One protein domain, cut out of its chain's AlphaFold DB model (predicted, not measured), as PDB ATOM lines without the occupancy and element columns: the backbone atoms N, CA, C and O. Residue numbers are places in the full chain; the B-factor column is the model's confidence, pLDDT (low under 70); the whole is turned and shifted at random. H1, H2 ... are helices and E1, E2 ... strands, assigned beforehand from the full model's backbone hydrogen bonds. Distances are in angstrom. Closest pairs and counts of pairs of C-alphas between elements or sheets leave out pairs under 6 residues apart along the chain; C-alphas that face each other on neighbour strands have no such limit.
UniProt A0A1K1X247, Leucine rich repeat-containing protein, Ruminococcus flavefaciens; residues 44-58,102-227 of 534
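Overview. This is residues 44 to 58 and 102 to 227 of the 534 residues of the protein "Leucine rich repeat-containing protein" of Ruminococcus flavefaciens (UniProt A0A1K1X247). With little regular structure, this domain is one strongly twisted sheet of six strands curled like part of a barrel round helix H1; short H2 and H3 graze it amid long loops. Its 141 printed residues, 54 in named elements, run H1 H2 H3 E1 E2 E3 E4 E5 E6, class mixed; the antiparallel sheet's order is E1 E2 E3 E4 E6 E5. It is compact, radius of gyration of the C-alphas 15.5 A, spanning 45 by 36 by 27 A.

Arrangement. H1, residues 44 to 54, is on one face of the sheet, two layers; C-alphas 54 and 213 of E5, residues 211 to 213, are its closest there, 6.1 A. H2, residues 108 to 114, and H3, residues 129 to 133, only graze it. Every helix O i to N i+4 pair is within hydrogen-bond range. E1, 154 to 156, E2, 168 to 172, E3, 179 to 184, and E4, 191 to 197, form a meander, successive antiparallel neighbours; N 171 and O 181 are 2.8 A apart.

Along the chain. H1, 14.5 A, begins at C-alpha 44 (-18.304, 20.731, 46.550). E6, residues 219 to 225, 19.0 A, ends at (-27.459, 27.602, 36.671).

Size, cuts and confidence. C-alphas 58 and 102 are 8.7 A apart across the cut. Links H2 to H3, H3 to E1, E1 to E2 and E4 to E5 are long. Residues 125 to 150 are among 47 under pLDDT 70.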
ATOM      1  N   GLY A  44     -18.705  21.970  47.238       73.31
ATOM      2  CA  GLY A  44     -18.304  20.731  46.550       73.31
ATOM      3  C   GLY A  44     -17.860  20.916  45.090       73.31
ATOM      4  O   GLY A  44     -16.914  20.269  44.643       73.31
ATOM      5  N   THR A  45     -18.504  21.812  44.336       76.88
ATOM      6  CA  THR A  45     -18.105  22.095  42.945       76.88
ATOM      7  C   THR A  45     -16.818  22.916  42.890       76.88
ATOM      8  O   THR A  45     -15.968  22.683  42.030       76.88
ATOM      9  N   GLU A  46     -16.653  23.869  43.810       80.56
ATOM     10  CA  GLU A  46     -15.433  24.671  43.931       80.56
ATOM     11  C   GLU A  46     -14.218  23.801  44.285       80.56
ATOM     12  O   GLU A  46     -13.167  23.935  43.649       80.56
ATOM     13  N   GLU A  47     -14.373  22.881  45.242       80.12
ATOM     14  CA  GLU A  47     -13.354  21.884  45.593       80.12
ATOM     15  C   GLU A  47     -12.965  21.053  44.370       80.12
ATOM     16  O   GLU A  47     -11.787  20.999  44.017       80.12
ATOM     17  N   TYR A  48     -13.948  20.506  43.648       81.25
ATOM     18  CA  TYR A  48     -13.694  19.722  42.440       81.25
ATOM     19  C   TYR A  48     -12.930  20.510  41.367       81.25
ATOM     20  O   TYR A  48     -11.906  20.032  40.874       81.25
ATOM     21  N   ILE A  49     -13.381  21.725  41.029       84.62
ATOM     22  CA  ILE A  49     -12.709  22.587  40.040       84.62
ATOM     23  C   ILE A  49     -11.273  22.881  40.479       84.62
ATOM     24  O   ILE A  49     -10.341  22.840  39.670       84.62
ATOM     25  N   THR A  50     -11.092  23.171  41.767       85.94
ATOM     26  CA  THR A  50      -9.783  23.494  42.325       85.94
ATOM     27  C   THR A  50      -8.841  22.298  42.242       85.94
ATOM     28  O   THR A  50      -7.708  22.454  41.790       85.94
ATOM     29  N   GLU A  51      -9.303  21.110  42.622       81.38
ATOM     30  CA  GLU A  51      -8.506  19.882  42.612       81.38
ATOM     31  C   GLU A  51      -8.166  19.388  41.207       81.38
ATOM     32  O   GLU A  51      -7.103  18.806  41.030       81.38
ATOM     33  N   HIS A  52      -9.029  19.606  40.211       81.56
ATOM     34  CA  HIS A  52      -8.847  19.004  38.884       81.56
ATOM     35  C   HIS A  52      -8.258  19.963  37.850       81.56
ATOM     36  O   HIS A  52      -7.611  19.508  36.908       81.56
ATOM     37  N   TYR A  53      -8.448  21.276  38.007       85.81
ATOM     38  CA  TYR A  53      -8.059  22.238  36.967       85.81
ATOM     39  C   TYR A  53      -7.190  23.394  37.464       85.81
ATOM     40  O   TYR A  53      -6.423  23.951  36.679       85.81
ATOM     41  N   VAL A  54      -7.290  23.776  38.740       89.06
ATOM     42  CA  VAL A  54      -6.481  24.874  39.305       89.06
ATOM     43  C   VAL A  54      -5.173  24.336  39.873       89.06
ATOM     44  O   VAL A  54      -4.097  24.802  39.511       89.06
ATOM     45  N   ASN A  55      -5.269  23.330  40.740       87.12
ATOM     46  CA  ASN A  55      -4.149  22.676  41.406       87.12
ATOM     47  C   ASN A  55      -4.223  21.152  41.198       87.12
ATOM     48  O   ASN A  55      -4.332  20.419  42.186       87.12
ATOM     49  N   PRO A  56      -4.168  20.665  39.941       81.50
ATOM     50  CA  PRO A  56      -4.195  19.237  39.663       81.50
ATOM     51  C   PRO A  56      -3.048  18.527  40.369       81.50
ATOM     52  O   PRO A  56      -1.911  19.016  40.394       81.50
ATOM     53  N   ALA A  57      -3.332  17.348  40.925       73.69
ATOM     54  CA  ALA A  57      -2.252  16.473  41.347       73.69
ATOM     55  C   ALA A  57      -1.373  16.138  40.130       73.69
ATOM     56  O   ALA A  57      -1.880  16.038  39.010       73.69
ATOM     57  N   PRO A  58      -0.056  15.968  40.326       72.81
ATOM     58  CA  PRO A  58       0.824  15.579  39.237       72.81
ATOM     59  C   PRO A  58       0.365  14.248  38.639       72.81
ATOM     60  O   PRO A  58       0.062  13.313  39.383       72.81
ATOM     61  N   THR A 102      -6.422  11.787  39.960       61.38
ATOM     62  CA  THR A 102      -6.728  11.824  41.389       61.38
ATOM     63  C   THR A 102      -7.906  10.922  41.707       61.38
ATOM     64  O   THR A 102      -9.057  11.325  41.635       61.38
ATOM     65  N   ALA A 103      -7.578   9.693  42.091       57.50
ATOM     66  CA  ALA A 103      -8.354   8.779  42.918       57.50
ATOM     67  C   ALA A 103      -9.751   8.292  42.442       57.50
ATOM     68  O   ALA A 103     -10.104   7.140  42.702       57.50
ATOM     69  N   SER A 104     -10.524   9.080  41.713       68.31
ATOM     70  CA  SER A 104     -11.983   8.993  41.746       68.31
ATOM     71  C   SER A 104     -12.653   9.219  40.392       68.31
ATOM     72  O   SER A 104     -13.876   9.139  40.306       68.31
ATOM     73  N   THR A 105     -11.869   9.484  39.347       79.38
ATOM     74  CA  THR A 105     -12.337   9.746  37.980       79.38
ATOM     75  C   THR A 105     -12.792   8.468  37.281       79.38
ATOM     76  O   THR A 105     -12.099   7.451  37.311       79.38
ATOM     77  N   ILE A 106     -13.924   8.547  36.587       81.38
ATOM     78  CA  ILE A 106     -14.475   7.501  35.724       81.38
ATOM     79  C   ILE A 106     -14.864   8.127  34.391       81.38
ATOM     80  O   ILE A 106     -15.640   9.081  34.358       81.38
ATOM     81  N   CYS A 107     -14.406   7.553  33.283       86.50
ATOM     82  CA  CYS A 107     -14.810   7.952  31.937       86.50
ATOM     83  C   CYS A 107     -16.167   7.315  31.586       86.50
ATOM     84  O   CYS A 107     -16.254   6.387  30.777       86.50
ATOM     85  N   SER A 108     -17.233   7.771  32.252       81.94
ATOM     86  CA  SER A 108     -18.540   7.097  32.271       81.94
ATOM     87  C   SER A 108     -19.160   6.985  30.878       81.94
ATOM     88  O   SER A 108     -19.539   5.887  30.464       81.94
ATOM     89  N   ARG A 109     -19.196   8.079  30.108       83.75
ATOM     90  CA  ARG A 109     -19.698   8.070  28.728       83.75
ATOM     91  C   ARG A 109     -18.904   7.121  27.829       83.75
ATOM     92  O   ARG A 109     -19.507   6.279  27.172       83.75
ATOM     93  N   ALA A 110     -17.573   7.204  27.846       88.38
ATOM     94  CA  ALA A 110     -16.707   6.343  27.038       88.38
ATOM     95  C   ALA A 110     -16.929   4.851  27.346       88.38
ATOM     96  O   ALA A 110     -17.021   4.027  26.437       88.38
ATOM     97  N   ARG A 111     -17.100   4.495  28.626       87.81
ATOM     98  CA  ARG A 111     -17.467   3.131  29.040       87.81
ATOM     99  C   ARG A 111     -18.824   2.702  28.479       87.81
ATOM    100  O   ARG A 111     -18.953   1.576  28.003       87.81
ATOM    101  N   PHE A 112     -19.829   3.578  28.505       82.25
ATOM    102  CA  PHE A 112     -21.146   3.289  27.925       82.25
ATOM    103  C   PHE A 112     -21.089   3.134  26.397       82.25
ATOM    104  O   PHE A 112     -21.724   2.223  25.862       82.25
ATOM    105  N   GLU A 113     -20.302   3.962  25.707       86.69
ATOM    106  CA  GLU A 113     -20.066   3.862  24.261       86.69
ATOM    107  C   GLU A 113     -19.399   2.531  23.890       86.69
ATOM    108  O   GLU A 113     -19.872   1.838  22.988       86.69
ATOM    109  N   LEU A 114     -18.368   2.112  24.636       89.62
ATOM    110  CA  LEU A 114     -17.716   0.806  24.458       89.62
ATOM    111  C   LEU A 114     -18.678  -0.373  24.683       89.62
ATOM    112  O   LEU A 114     -18.526  -1.419  24.055       89.62
ATOM    113  N   GLN A 115     -19.701  -0.197  25.524       82.75
ATOM    114  CA  GLN A 115     -20.774  -1.175  25.743       82.75
ATOM    115  C   GLN A 115     -21.897  -1.110  24.689       82.75
ATOM    116  O   GLN A 115     -22.861  -1.873  24.775       82.75
ATOM    117  N   GLY A 116     -21.812  -0.201  23.710       82.25
ATOM    118  CA  GLY A 116     -22.839  -0.004  22.684       82.25
ATOM    119  C   GLY A 116     -24.162   0.542  23.229       82.25
ATOM    120  O   GLY A 116     -25.208   0.347  22.606       82.25
ATOM    121  N   LYS A 117     -24.146   1.187  24.403       76.38
ATOM    122  CA  LYS A 117     -25.335   1.810  24.999       76.38
ATOM    123  C   LYS A 117     -25.604   3.171  24.343       76.38
ATOM    124  O   LYS A 117     -24.654   3.883  24.022       76.38
ATOM    125  N   PRO A 118     -26.877   3.564  24.154       70.94
ATOM    126  CA  PRO A 118     -27.198   4.880  23.616       70.94
ATOM    127  C   PRO A 118     -26.819   5.964  24.633       70.94
ATOM    128  O   PRO A 118     -27.389   6.022  25.724       70.94
ATOM    129  N   VAL A 119     -25.870   6.825  24.263       74.38
ATOM    130  CA  VAL A 119     -25.436   7.978  25.064       74.38
ATOM    131  C   VAL A 119     -25.921   9.283  24.429       74.38
ATOM    132  O   VAL A 119     -25.758   9.507  23.229       74.38
ATOM    133  N   GLY A 120     -26.558  10.135  25.229       72.62
ATOM    134  CA  GLY A 120     -26.981  11.482  24.840       72.62
ATOM    135  C   GLY A 120     -25.901  12.536  25.106       72.62
ATOM    136  O   GLY A 120     -24.863  12.246  25.698       72.62
ATOM    137  N   ARG A 121     -26.140  13.778  24.673       73.19
ATOM    138  CA  ARG A 121     -25.421  14.975  25.150       73.19
ATOM    139  C   ARG A 121     -26.423  15.900  25.835       73.19
ATOM    140  O   ARG A 121     -27.566  15.983  25.392       73.19
ATOM    141  N   ILE A 122     -25.983  16.600  26.877       73.00
ATOM    142  CA  ILE A 122     -26.765  17.685  27.478       73.00
ATOM    143  C   ILE A 122     -26.886  18.836  26.477       73.00
ATOM    144  O   ILE A 122     -25.902  19.205  25.836       73.00
ATOM    145  N   SER A 123     -28.075  19.438  26.388       71.88
ATOM    146  CA  SER A 123     -28.282  20.731  25.734       71.88
ATOM    147  C   SER A 123     -28.939  21.713  26.700       71.88
ATOM    148  O   SER A 123     -29.951  21.398  27.325       71.88
ATOM    149  N   LEU A 124     -28.353  22.908  26.804       70.50
ATOM    150  CA  LEU A 124     -28.899  24.031  27.574       70.50
ATOM    151  C   LEU A 124     -29.947  24.842  26.792       70.50
ATOM    152  O   LEU A 124     -30.586  25.713  27.374       70.50
ATOM    153  N   ASP A 125     -30.113  24.568  25.494       68.50
ATOM    154  CA  ASP A 125     -31.090  25.236  24.623       68.50
ATOM    155  C   ASP A 125     -32.468  24.542  24.640       68.50
ATOM    156  O   ASP A 125     -33.412  25.001  23.991       68.50
ATOM    157  N   ASP A 126     -32.587  23.424  25.364       60.84
ATOM    158  CA  ASP A 126     -33.834  22.683  25.544       60.84
ATOM    159  C   ASP A 126     -34.803  23.476  26.444       60.84
ATOM    160  O   ASP A 126     -34.382  23.964  27.497       60.84
ATOM    161  N   PRO A 127     -36.087  23.641  26.063       48.25
ATOM    162  CA  PRO A 127     -37.089  24.303  26.897       48.25
ATOM    163  C   PRO A 127     -37.396  23.588  28.223       48.25
ATOM    164  O   PRO A 127     -37.935  24.249  29.110       48.25
ATOM    165  N   ASP A 128     -37.052  22.304  28.384       48.84
ATOM    166  CA  ASP A 128     -37.074  21.613  29.684       48.84
ATOM    167  C   ASP A 128     -35.668  21.100  30.068       48.84
ATOM    168  O   ASP A 128     -35.374  19.901  30.035       48.84
ATOM    169  N   PRO A 129     -34.755  22.011  30.450       46.69
ATOM    170  CA  PRO A 129     -33.379  21.664  30.789       46.69
ATOM    171  C   PRO A 129     -33.286  20.839  32.086       46.69
ATOM    172  O   PRO A 129     -32.237  20.259  32.368       46.69
ATOM    173  N   SER A 130     -34.378  20.736  32.858       45.31
ATOM    174  CA  SER A 130     -34.454  19.919  34.074       45.31
ATOM    175  C   SER A 130     -34.395  18.414  33.772       45.31
ATOM    176  O   SER A 130     -33.767  17.677  34.529       45.31
ATOM    177  N   ILE A 131     -34.927  17.978  32.617       49.78
ATOM    178  CA  ILE A 131     -34.814  16.597  32.106       49.78
ATOM    179  C   ILE A 131     -33.362  16.253  31.745       49.78
ATOM    180  O   ILE A 131     -32.955  15.093  31.840       49.78
ATOM    181  N   ASN A 132     -32.580  17.259  31.339       52.19
ATOM    182  CA  ASN A 132     -31.239  17.059  30.801       52.19
ATOM    183  C   ASN A 132     -30.123  17.168  31.844       52.19
ATOM    184  O   ASN A 132     -29.051  16.623  31.604       52.19
ATOM    185  N   ILE A 133     -30.315  17.885  32.958       52.09
ATOM    186  CA  ILE A 133     -29.171  18.352  33.760       52.09
ATOM    187  C   ILE A 133     -29.196  17.914  35.221       52.09
ATOM    188  O   ILE A 133     -28.141  17.606  35.771       52.09
ATOM    189  N   THR A 134     -30.348  17.868  35.881       46.34
ATOM    190  CA  THR A 134     -30.387  17.488  37.299       46.34
ATOM    191  C   THR A 134     -31.255  16.287  37.492       46.34
ATOM    192  O   THR A 134     -32.464  16.356  37.302       46.34
ATOM    193  N   THR A 135     -30.615  15.228  37.967       42.34
ATOM    194  CA  THR A 135     -31.163  13.898  38.208       42.34
ATOM    195  C   THR A 135     -31.548  13.155  36.926       42.34
ATOM    196  O   THR A 135     -32.116  13.750  36.015       42.34
ATOM    197  N   PRO A 136     -31.228  11.847  36.812       41.88
ATOM    198  CA  PRO A 136     -31.740  11.038  35.712       41.88
ATOM    199  C   PRO A 136     -33.248  11.253  35.723       41.88
ATOM    200  O   PRO A 136     -33.829  11.146  36.805       41.88
ATOM    201  N   ALA A 137     -33.828  11.654  34.587       43.66
ATOM    202  CA  ALA A 137     -35.246  11.973  34.420       43.66
ATOM    203  C   ALA A 137     -36.119  11.223  35.445       43.66
ATOM    204  O   ALA A 137     -35.865  10.020  35.595       43.66
ATOM    205  N   PRO A 138     -37.066  11.899  36.155       52.31
ATOM    206  CA  PRO A 138     -37.686  11.461  37.415       52.31
ATOM    207  C   PRO A 138     -37.650   9.959  37.524       52.31
ATOM    208  O   PRO A 138     -38.187   9.375  36.603       52.31
ATOM    209  N   ALA A 139     -36.993   9.342  38.514       51.28
ATOM    210  CA  ALA A 139     -36.481   7.960  38.441       51.28
ATOM    211  C   ALA A 139     -37.360   6.929  37.667       51.28
ATOM    212  O   ALA A 139     -36.828   6.027  37.023       51.28
ATOM    213  N   PHE A 140     -38.684   7.110  37.643       53.75
ATOM    214  CA  PHE A 140     -39.635   6.708  36.588       53.75
ATOM    215  C   PHE A 140     -39.147   6.653  35.120       53.75
ATOM    216  O   PHE A 140     -39.619   5.782  34.400       53.75
ATOM    217  N   TYR A 141     -38.256   7.526  34.635       54.03
ATOM    218  CA  TYR A 141     -37.751   7.513  33.252       54.03
ATOM    219  C   TYR A 141     -36.424   6.767  33.115       54.03
ATOM    220  O   TYR A 141     -36.147   6.233  32.044       54.03
ATOM    221  N   SER A 142     -35.639   6.643  34.195       53.00
ATOM    222  CA  SER A 142     -34.418   5.808  34.213       53.00
ATOM    223  C   SER A 142     -34.689   4.331  33.870       53.00
ATOM    224  O   SER A 142     -33.782   3.566  33.563       53.00
ATOM    225  N   VAL A 143     -35.964   3.936  33.893       49.00
ATOM    226  CA  VAL A 143     -36.492   2.605  33.567       49.00
ATOM    227  C   VAL A 143     -36.521   2.325  32.060       49.00
ATOM    228  O   VAL A 143     -36.777   1.196  31.641       49.00
ATOM    229  N   ARG A 144     -36.310   3.356  31.234       56.03
ATOM    230  CA  ARG A 144     -36.404   3.301  29.776       56.03
ATOM    231  C   ARG A 144     -35.025   3.170  29.162       56.03
ATOM    232  O   ARG A 144     -34.236   4.103  29.137       56.03
ATOM    233  N   THR A 145     -34.735   1.983  28.641       52.06
ATOM    234  CA  THR A 145     -33.452   1.682  27.993       52.06
ATOM    235  C   THR A 145     -33.346   2.210  26.559       52.06
ATOM    236  O   THR A 145     -32.273   2.149  25.971       52.06
ATOM    237  N   ASP A 146     -34.462   2.655  25.978       51.16
ATOM    238  CA  ASP A 146     -34.592   3.198  24.621       51.16
ATOM    239  C   ASP A 146     -34.433   4.725  24.549       51.16
ATOM    240  O   ASP A 146     -34.238   5.267  23.462       51.16
ATOM    241  N   ILE A 147     -34.484   5.415  25.691       53.25
ATOM    242  CA  ILE A 147     -34.170   6.843  25.782       53.25
ATOM    243  C   ILE A 147     -32.641   6.975  25.900       53.25
ATOM    244  O   ILE A 147     -32.044   6.248  26.698       53.25
ATOM    245  N   PRO A 148     -31.980   7.855  25.117       57.16
ATOM    246  CA  PRO A 148     -30.553   8.107  25.274       57.16
ATOM    247  C   PRO A 148     -30.251   8.497  26.721       57.16
ATOM    248  O   PRO A 148     -30.799   9.475  27.227       57.16
ATOM    249  N   TYR A 149     -29.385   7.732  27.388       56.72
ATOM    250  CA  TYR A 149     -28.960   8.087  28.736       56.72
ATOM    251  C   TYR A 149     -28.086   9.326  28.640       56.72
ATOM    252  O   TYR A 149     -27.085   9.338  27.918       56.72
ATOM    253  N   ILE A 150     -28.439  10.357  29.394       69.62
ATOM    254  CA  ILE A 150     -27.523  11.455  29.658       69.62
ATOM    255  C   ILE A 150     -26.634  10.991  30.809       69.62
ATOM    256  O   ILE A 150     -27.000  11.048  31.978       69.62
ATOM    257  N   VAL A 151     -25.492  10.421  30.437       72.62
ATOM    258  CA  VAL A 151     -24.420  10.013  31.349       72.62
ATOM    259  C   VAL A 151     -23.305  11.039  31.285       72.62
ATOM    260  O   VAL A 151     -23.057  11.615  30.226       72.62
ATOM    261  N   SER A 152     -22.642  11.266  32.416       78.81
ATOM    262  CA  SER A 152     -21.525  12.198  32.467       78.81
ATOM    263  C   SER A 152     -20.373  11.711  31.590       78.81
ATOM    264  O   SER A 152     -20.122  10.508  31.471       78.81
ATOM    265  N   ASP A 153     -19.663  12.637  30.958       83.75
ATOM    266  CA  ASP A 153     -18.421  12.338  30.250       83.75
ATOM    267  C   ASP A 153     -17.380  11.843  31.260       83.75
ATOM    268  O   ASP A 153     -16.821  10.753  31.107       83.75
ATOM    269  N   ILE A 154     -17.235  12.592  32.358       83.94
ATOM    270  CA  ILE A 154     -16.415  12.239  33.514       83.94
ATOM    271  C   ILE A 154     -17.297  12.156  34.765       83.94
ATOM    272  O   ILE A 154     -18.149  13.002  35.019       83.94
ATOM    273  N   GLY A 155     -17.138  11.100  35.556       80.88
ATOM    274  CA  GLY A 155     -17.726  10.966  36.886       80.88
ATOM    275  C   GLY A 155     -16.637  11.005  37.950       80.88
ATOM    276  O   GLY A 155     -15.574  10.431  37.749       80.88
ATOM    277  N   TYR A 156     -16.903  11.647  39.082       76.88
ATOM    278  CA  TYR A 156     -16.027  11.647  40.251       76.88
ATOM    279  C   TYR A 156     -16.711  10.958  41.435       76.88
ATOM    280  O   TYR A 156     -17.773  11.395  41.885       76.88
ATOM    281  N   VAL A 157     -16.128   9.867  41.934       70.25
ATOM    282  CA  VAL A 157     -16.653   9.073  43.058       70.25
ATOM    283  C   VAL A 157     -15.935   9.430  44.352       70.25
ATOM    284  O   VAL A 157     -14.722   9.291  44.448       70.25
ATOM    285  N   ASP A 158     -16.679   9.818  45.384       63.12
ATOM    286  CA  ASP A 158     -16.094  10.009  46.713       63.12
ATOM    287  C   ASP A 158     -15.532   8.675  47.253       63.12
ATOM    288  O   ASP A 158     -16.298   7.713  47.382       63.12
ATOM    289  N   PRO A 159     -14.235   8.608  47.612       55.53
ATOM    290  CA  PRO A 159     -13.603   7.449  48.245       55.53
ATOM    291  C   PRO A 159     -14.356   6.877  49.454       55.53
ATOM    292  O   PRO A 159     -14.281   5.677  49.720       55.53
ATOM    293  N   ALA A 160     -15.082   7.714  50.200       52.41
ATOM    294  CA  ALA A 160     -15.871   7.296  51.357       52.41
ATOM    295  C   ALA A 160     -17.241   6.695  50.980       52.41
ATOM    296  O   ALA A 160     -17.917   6.122  51.840       52.41
ATOM    297  N   ASN A 161     -17.665   6.800  49.715       52.94
ATOM    298  CA  ASN A 161     -18.979   6.371  49.246       52.94
ATOM    299  C   ASN A 161     -18.895   5.089  48.394       52.94
ATOM    300  O   ASN A 161     -18.856   5.106  47.166       52.94
ATOM    301  N   LEU A 162     -18.945   3.938  49.070       45.19
ATOM    302  CA  LEU A 162     -18.909   2.600  48.460       45.19
ATOM    303  C   LEU A 162     -20.185   2.225  47.669       45.19
ATOM    304  O   LEU A 162     -20.306   1.089  47.205       45.19
ATOM    305  N   ASN A 163     -21.173   3.122  47.539       47.84
ATOM    306  CA  ASN A 163     -22.407   2.862  46.779       47.84
ATOM    307  C   ASN A 163     -22.227   3.036  45.261       47.84
ATOM    308  O   ASN A 163     -23.156   2.746  44.512       47.84
ATOM    309  N   GLY A 164     -21.058   3.495  44.802       47.56
ATOM    310  CA  GLY A 164     -20.724   3.584  43.379       47.56
ATOM    311  C   GLY A 164     -21.451   4.683  42.599       47.56
ATOM    312  O   GLY A 164     -21.325   4.732  41.379       47.56
ATOM    313  N   ALA A 165     -22.186   5.574  43.269       51.41
ATOM    314  CA  ALA A 165     -22.656   6.808  42.653       51.41
ATOM    315  C   ALA A 165     -21.493   7.808  42.599       51.41
ATOM    316  O   ALA A 165     -20.840   8.047  43.619       51.41
ATOM    317  N   SER A 166     -21.232   8.401  41.426       54.12
ATOM    318  CA  SER A 166     -20.379   9.590  41.383       54.12
ATOM    319  C   SER A 166     -21.037  10.661  42.251       54.12
ATOM    320  O   SER A 166     -22.258  10.789  42.231       54.12
ATOM    321  N   ARG A 167     -20.273  11.396  43.060       65.56
ATOM    322  CA  ARG A 167     -20.802  12.599  43.717       65.56
ATOM    323  C   ARG A 167     -20.887  13.748  42.733       65.56
ATOM    324  O   ARG A 167     -21.773  14.573  42.858       65.56
ATOM    325  N   ILE A 168     -19.985  13.789  41.757       77.06
ATOM    326  CA  ILE A 168     -19.934  14.853  40.760       77.06
ATOM    327  C   ILE A 168     -19.930  14.228  39.365       77.06
ATOM    328  O   ILE A 168     -19.283  13.203  39.131       77.06
ATOM    329  N   GLY A 169     -20.711  14.802  38.457       80.69
ATOM    330  CA  GLY A 169     -20.743  14.457  37.041       80.69
ATOM    331  C   GLY A 169     -20.389  15.674  36.197       80.69
ATOM    332  O   GLY A 169     -20.967  16.742  36.378       80.69
ATOM    333  N   GLU A 170     -19.451  15.504  35.277       84.56
ATOM    334  CA  GLU A 170     -19.062  16.497  34.282       84.56
ATOM    335  C   GLU A 170     -19.629  16.099  32.916       84.56
ATOM    336  O   GLU A 170     -19.406  14.985  32.445       84.56
ATOM    337  N   TYR A 171     -20.348  17.018  32.278       84.94
ATOM    338  CA  TYR A 171     -21.016  16.810  30.996       84.94
ATOM    339  C   TYR A 171     -20.523  17.837  29.983       84.94
ATOM    340  O   TYR A 171     -20.685  19.042  30.181       84.94
ATOM    341  N   TRP A 172     -19.932  17.377  28.891       86.75
ATOM    342  CA  TRP A 172     -19.362  18.228  27.857       86.75
ATOM    343  C   TRP A 172     -20.458  18.698  26.906       86.75
ATOM    344  O   TRP A 172     -21.182  17.898  26.300       86.75
ATOM    345  N   LEU A 173     -20.557  20.018  26.762       84.44
ATOM    346  CA  LEU A 173     -21.514  20.669  25.870       84.44
ATOM    347  C   LEU A 173     -21.005  20.726  24.423       84.44
ATOM    348  O   LEU A 173     -21.796  20.946  23.509       84.44
ATOM    349  N   ASN A 174     -19.703  20.526  24.215       81.94
ATOM    350  CA  ASN A 174     -19.060  20.548  22.908       81.94
ATOM    351  C   ASN A 174     -17.930  19.509  22.813       81.94
ATOM    352  O   ASN A 174     -17.454  18.995  23.827       81.94
ATOM    353  N   ASP A 175     -17.533  19.170  21.586       79.81
ATOM    354  CA  ASP A 175     -16.492  18.164  21.332       79.81
ATOM    355  C   ASP A 175     -15.082  18.726  21.592       79.81
ATOM    356  O   ASP A 175     -14.140  17.965  21.805       79.81
ATOM    357  N   GLU A 176     -14.929  20.055  21.611       80.88
ATOM    358  CA  GLU A 176     -13.672  20.735  21.930       80.88
ATOM    359  C   GLU A 176     -13.312  20.681  23.427       80.88
ATOM    360  O   GLU A 176     -12.181  21.008  23.789       80.88
ATOM    361  N   GLY A 177     -14.250  20.295  24.300       78.75
ATOM    362  CA  GLY A 177     -14.048  20.208  25.750       78.75
ATOM    363  C   GLY A 177     -13.914  21.565  26.455       78.75
ATOM    364  O   GLY A 177     -13.414  21.633  27.579       78.75
ATOM    365  N   THR A 178     -14.332  22.660  25.811       84.62
ATOM    366  CA  THR A 178     -14.186  24.032  26.339       84.62
ATOM    367  C   THR A 178     -15.389  24.497  27.154       84.62
ATOM    368  O   THR A 178     -15.262  25.404  27.980       84.62
ATOM    369  N   GLU A 179     -16.549  23.866  26.966       87.44
ATOM    370  CA  GLU A 179     -17.770  24.150  27.717       87.44
ATOM    371  C   GLU A 179     -18.332  22.872  28.330       87.44
ATOM    372  O   GLU A 179     -18.544  21.868  27.647       87.44
ATOM    373  N   ARG A 180     -18.616  22.926  29.631       87.25
ATOM    374  CA  ARG A 180     -19.153  21.791  30.378       87.25
ATOM    375  C   ARG A 180     -20.132  22.214  31.452       87.25
ATOM    376  O   ARG A 180     -20.161  23.366  31.882       87.25
ATOM    377  N   VAL A 181     -20.929  21.255  31.887       85.06
ATOM    378  CA  VAL A 181     -21.807  21.367  33.042       85.06
ATOM    379  C   VAL A 181     -21.299  20.420  34.116       85.06
ATOM    380  O   VAL A 181     -21.086  19.241  33.848       85.06
ATOM    381  N   ILE A 182     -21.100  20.942  35.321       82.19
ATOM    382  CA  ILE A 182     -20.752  20.158  36.502       82.19
ATOM    383  C   ILE A 182     -21.992  20.067  37.385       82.19
ATOM    384  O   ILE A 182     -22.625  21.083  37.681       82.19
ATOM    385  N   VAL A 183     -22.348  18.843  37.762       76.12
ATOM    386  CA  VAL A 183     -23.546  18.524  38.544       76.12
ATOM    387  C   VAL A 183     -23.143  17.731  39.775       76.12
ATOM    388  O   VAL A 183     -22.400  16.756  39.662       76.12
ATOM    389  N   ASN A 184     -23.668  18.116  40.935       70.94
ATOM    390  CA  ASN A 184     -23.538  17.348  42.170       70.94
ATOM    391  C   ASN A 184     -24.739  16.393  42.342       70.94
ATOM    392  O   ASN A 184     -25.897  16.811  42.326       70.94
ATOM    393  N   ASN A 185     -24.468  15.099  42.510       56.22
ATOM    394  CA  ASN A 185     -25.453  14.019  42.591       56.22
ATOM    395  C   ASN A 185     -26.132  13.880  43.963       56.22
ATOM    396  O   ASN A 185     -27.099  13.126  44.070       56.22
ATOM    397  N   ASP A 186     -25.727  14.642  44.988       52.84
ATOM    398  CA  ASP A 186     -26.456  14.718  46.270       52.84
ATOM    399  C   ASP A 186     -27.835  15.418  46.137       52.84
ATOM    400  O   ASP A 186     -28.498  15.709  47.133       52.84
ATOM    401  N   CYS A 187     -28.297  15.667  44.903       46.28
ATOM    402  CA  CYS A 187     -29.591  16.266  44.565       46.28
ATOM    403  C   CYS A 187     -29.803  17.663  45.170       46.28
ATOM    404  O   CYS A 187     -30.914  18.192  45.148       46.28
ATOM    405  N   SER A 188     -28.747  18.310  45.669       49.88
ATOM    406  CA  SER A 188     -28.736  19.762  45.759       49.88
ATOM    407  C   SER A 188     -28.785  20.275  44.327       49.88
ATOM    408  O   SER A 188     -27.937  19.874  43.543       49.88
ATOM    409  N   TYR A 189     -29.786  21.094  43.997       52.91
ATOM    410  CA  TYR A 189     -30.110  21.752  42.716       52.91
ATOM    411  C   TYR A 189     -28.959  22.562  42.070       52.91
ATOM    412  O   TYR A 189     -29.140  23.696  41.628       52.91
ATOM    413  N   GLU A 190     -27.749  22.025  42.076       63.97
ATOM    414  CA  GLU A 190     -26.509  22.690  41.753       63.97
ATOM    415  C   GLU A 190     -26.031  22.201  40.398       63.97
ATOM    416  O   GLU A 190     -25.458  21.122  40.237       63.97
ATOM    417  N   VAL A 191     -26.292  23.055  39.422       73.75
ATOM    418  CA  VAL A 191     -25.738  22.970  38.088       73.75
ATOM    419  C   VAL A 191     -24.774  24.125  37.949       73.75
ATOM    420  O   VAL A 191     -25.156  25.276  38.164       73.75
ATOM    421  N   VAL A 192     -23.537  23.850  37.564       80.75
ATOM    422  CA  VAL A 192     -22.555  24.899  37.296       80.75
ATOM    423  C   VAL A 192     -22.091  24.767  35.858       80.75
ATOM    424  O   VAL A 192     -21.478  23.768  35.481       80.75
ATOM    425  N   LYS A 193     -22.382  25.780  35.037       86.31
ATOM    426  CA  LYS A 193     -21.796  25.878  33.701       86.31
ATOM    427  C   LYS A 193     -20.368  26.381  33.854       86.31
ATOM    428  O   LYS A 193     -20.152  27.457  34.407       86.31
ATOM    429  N   VAL A 194     -19.408  25.630  33.333       88.25
ATOM    430  CA  VAL A 194     -17.990  25.978  33.371       88.25
ATOM    431  C   VAL A 194     -17.469  26.180  31.955       88.25
ATOM    432  O   VAL A 194     -17.664  25.333  31.083       88.25
ATOM    433  N   VAL A 195     -16.803  27.313  31.737       89.56
ATOM    434  CA  VAL A 195     -16.202  27.699  30.454       89.56
ATOM    435  C   VAL A 195     -14.699  27.885  30.629       89.56
ATOM    436  O   VAL A 195     -14.269  28.595  31.539       89.56
ATOM    437  N   PHE A 196     -13.918  27.264  29.746       88.56
ATOM    438  CA  PHE A 196     -12.456  27.329  29.710       88.56
ATOM    439  C   PHE A 196     -12.026  28.276  28.594       88.56
ATOM    440  O   PHE A 196     -12.497  28.157  27.463       88.56
ATOM    441  N   THR A 197     -11.165  29.241  28.915       90.00
ATOM    442  CA  THR A 197     -10.776  30.300  27.974       90.00
ATOM    443  C   THR A 197      -9.373  30.835  28.249       90.00
ATOM    444  O   THR A 197      -8.968  30.978  29.402       90.00
ATOM    445  N   ASP A 198      -8.643  31.189  27.191       91.38
ATOM    446  CA  ASP A 198      -7.314  31.812  27.294       91.38
ATOM    447  C   ASP A 198      -7.397  33.260  27.812       91.38
ATOM    448  O   ASP A 198      -6.523  33.726  28.546       91.38
ATOM    449  N   GLU A 199      -8.475  33.972  27.462       91.06
ATOM    450  CA  GLU A 199      -8.737  35.363  27.849       91.06
ATOM    451  C   GLU A 199     -10.109  35.500  28.521       91.06
ATOM    452  O   GLU A 199     -11.063  34.800  28.175       91.06
ATOM    453  N   LEU A 200     -10.240  36.419  29.485       88.19
ATOM    454  CA  LEU A 200     -11.519  36.634  30.162       88.19
ATOM    455  C   LEU A 200     -12.580  37.225  29.219       88.19
ATOM    456  O   LEU A 200     -12.269  38.153  28.467       88.19
ATOM    457  N   PRO A 201     -13.845  36.767  29.307       85.25
ATOM    458  CA  PRO A 201     -14.942  37.368  28.559       85.25
ATOM    459  C   PRO A 201     -15.107  38.859  28.879       85.25
ATOM    460  O   PRO A 201     -14.832  39.316  29.992       85.25
ATOM    461  N   GLU A 202     -15.601  39.626  27.906       85.50
ATOM    462  CA  GLU A 202     -15.793  41.069  28.057       85.50
ATOM    463  C   GLU A 202     -16.689  41.391  29.270       85.50
ATOM    464  O   GLU A 202     -17.801  40.883  29.405       85.50
ATOM    465  N   GLY A 203     -16.196  42.247  30.171       82.94
ATOM    466  CA  GLY A 203     -16.914  42.647  31.388       82.94
ATOM    467  C   GLY A 203     -16.732  41.718  32.595       82.94
ATOM    468  O   GLY A 203     -17.186  42.069  33.686       82.94
ATOM    469  N   VAL A 204     -16.029  40.590  32.449       84.00
ATOM    470  CA  VAL A 204     -15.689  39.683  33.556       84.00
ATOM    471  C   VAL A 204     -14.337  40.081  34.158       84.00
ATOM    472  O   VAL A 204     -13.349  40.263  33.453       84.00
ATOM    473  N   SER A 205     -14.285  40.248  35.483       86.12
ATOM    474  CA  SER A 205     -13.062  40.613  36.215       86.12
ATOM    475  C   SER A 205     -12.381  39.384  36.815       86.12
ATOM    476  O   SER A 205     -13.066  38.527  37.359       86.12
ATOM    477  N   GLU A 206     -11.042  39.364  36.854       86.00
ATOM    478  CA  GLU A 206     -10.263  38.370  37.622       86.00
ATOM    479  C   GLU A 206     -10.603  38.347  39.118       86.00
ATOM    480  O   GLU A 206     -10.384  37.347  39.788       86.00
ATOM    481  N   SER A 207     -11.128  39.449  39.660       85.00
ATOM    482  CA  SER A 207     -11.546  39.525  41.066       85.00
ATOM    483  C   SER A 207     -12.921  38.900  41.333       85.00
ATOM    484  O   SER A 207     -13.362  38.866  42.483       85.00
ATOM    485  N   ASN A 208     -13.618  38.448  40.286       84.81
ATOM    486  CA  ASN A 208     -14.898  37.770  40.422       84.81
ATOM    487  C   ASN A 208     -14.676  36.404  41.104       84.81
ATOM    488  O   ASN A 208     -13.884  35.614  40.594       84.81
ATOM    489  N   PRO A 209     -15.385  36.084  42.202       82.94
ATOM    490  CA  PRO A 209     -15.260  34.794  42.894       82.94
ATOM    491  C   PRO A 209     -15.646  33.570  42.044       82.94
ATOM    492  O   PRO A 209     -15.437  32.444  42.477       82.94
ATOM    493  N   ARG A 210     -16.210  33.772  40.849       86.81
ATOM    494  CA  ARG A 210     -16.534  32.720  39.871       86.81
ATOM    495  C   ARG A 210     -15.420  32.419  38.872       86.81
ATOM    496  O   ARG A 210     -15.593  31.572  37.996       86.81
ATOM    497  N   VAL A 211     -14.319  33.160  38.950       89.56
ATOM    498  CA  VAL A 211     -13.200  33.072  38.016       89.56
ATOM    499  C   VAL A 211     -12.020  32.409  38.706       89.56
ATOM    500  O   VAL A 211     -11.523  32.892  39.720       89.56
ATOM    501  N   PHE A 212     -11.532  31.332  38.101       91.38
ATOM    502  CA  PHE A 212     -10.364  30.589  38.551       91.38
ATOM    503  C   PHE A 212      -9.246  30.721  37.529       91.38
ATOM    504  O   PHE A 212      -9.488  30.821  36.323       91.38
ATOM    505  N   LYS A 213      -8.005  30.687  38.011       91.75
ATOM    506  CA  LYS A 213      -6.832  30.576  37.148       91.75
ATOM    507  C   LYS A 213      -6.518  29.096  36.949       91.75
ATOM    508  O   LYS A 213      -6.274  28.404  37.931       91.75
ATOM    509  N   ALA A 214      -6.551  28.619  35.711       88.62
ATOM    510  CA  ALA A 214      -6.229  27.229  35.405       88.62
ATOM    511  C   ALA A 214      -4.716  26.973  35.503       88.62
ATOM    512  O   ALA A 214      -3.904  27.891  35.341       88.62
ATOM    513  N   ALA A 215      -4.339  25.716  35.742       85.25
ATOM    514  CA  ALA A 215      -2.946  25.286  35.859       85.25
ATOM    515  C   ALA A 215      -2.120  25.530  34.580       85.25
ATOM    516  O   ALA A 215      -0.909  25.742  34.651       85.25
ATOM    517  N   ASP A 216      -2.774  25.543  33.418       84.62
ATOM    518  CA  ASP A 216      -2.175  25.839  32.111       84.62
ATOM    519  C   ASP A 216      -1.980  27.345  31.840       84.62
ATOM    520  O   ASP A 216      -1.380  27.729  30.835       84.62
ATOM    521  N   GLY A 217      -2.434  28.212  32.751       87.44
ATOM    522  CA  GLY A 217      -2.351  29.664  32.619       87.44
ATOM    523  C   GLY A 217      -3.574  30.322  31.974       87.44
ATOM    524  O   GLY A 217      -3.583  31.555  31.886       87.44
ATOM    525  N   GLY A 218      -4.603  29.562  31.589       91.56
ATOM    526  CA  GLY A 218      -5.904  30.075  31.152       91.56
ATOM    527  C   GLY A 218      -6.799  30.532  32.313       91.56
ATOM    528  O   GLY A 218      -6.348  30.744  33.449       91.56
ATOM    529  N   TYR A 219      -8.087  30.706  32.024       91.94
ATOM    530  CA  TYR A 219      -9.139  31.027  32.987       91.94
ATOM    531  C   TYR A 219     -10.284  30.022  32.889       91.94
ATOM    532  O   TYR A 219     -10.632  29.552  31.804       91.94
ATOM    533  N   ILE A 220     -10.912  29.755  34.030       91.69
ATOM    534  CA  ILE A 220     -12.162  28.999  34.119       91.69
ATOM    535  C   ILE A 220     -13.214  29.906  34.748       91.69
ATOM    536  O   ILE A 220     -12.994  30.497  35.805       91.69
ATOM    537  N   VAL A 221     -14.346  30.041  34.062       91.06
ATOM    538  CA  VAL A 221     -15.491  30.847  34.493       91.06
ATOM    539  C   VAL A 221     -16.625  29.893  34.837       91.06
ATOM    540  O   VAL A 221     -17.097  29.170  33.961       91.06
ATOM    541  N   ALA A 222     -17.036  29.873  36.104       88.88
ATOM    542  CA  ALA A 222     -18.028  28.943  36.630       88.88
ATOM    543  C   ALA A 222     -19.292  29.683  37.092       88.88
ATOM    544  O   ALA A 222     -19.314  30.377  38.109       88.88
ATOM    545  N   GLU A 223     -20.364  29.533  36.322       84.25
ATOM    546  CA  GLU A 223     -21.630  30.235  36.513       84.25
ATOM    547  C   GLU A 223     -22.710  29.266  37.020       84.25
ATOM    548  O   GLU A 223     -23.029  28.289  36.333       84.25
ATOM    549  N   PRO A 224     -23.303  29.518  38.202       77.00
ATOM    550  CA  PRO A 224     -24.439  28.750  38.687       77.00
ATOM    551  C   PRO A 224     -25.629  28.864  37.734       77.00
ATOM    552  O   PRO A 224     -26.029  29.961  37.333       77.00
ATOM    553  N   TYR A 225     -26.224  27.724  37.421       71.62
ATOM    554  CA  TYR A 225     -27.459  27.602  36.671       71.62
ATOM    555  C   TYR A 225     -28.552  27.116  37.626       71.62
ATOM    556  O   TYR A 225     -28.512  25.998  38.133       71.62
ATOM    557  N   TYR A 226     -29.511  27.991  37.924       63.72
ATOM    558  CA  TYR A 226     -30.607  27.669  38.833       63.72
ATOM    559  C   TYR A 226     -31.760  27.056  38.049       63.72
ATOM    560  O   TYR A 226     -32.320  27.702  37.164       63.72
ATOM    561  N   ILE A 227     -32.147  25.839  38.418       55.06
ATOM    562  CA  ILE A 227     -33.380  25.233  37.921       55.06
ATOM    563  C   ILE A 227     -34.528  25.789  38.740       55.06
ATOM    564  O   ILE A 227     -34.549  25.686  39.966       55.06
TER     565      ILE A 227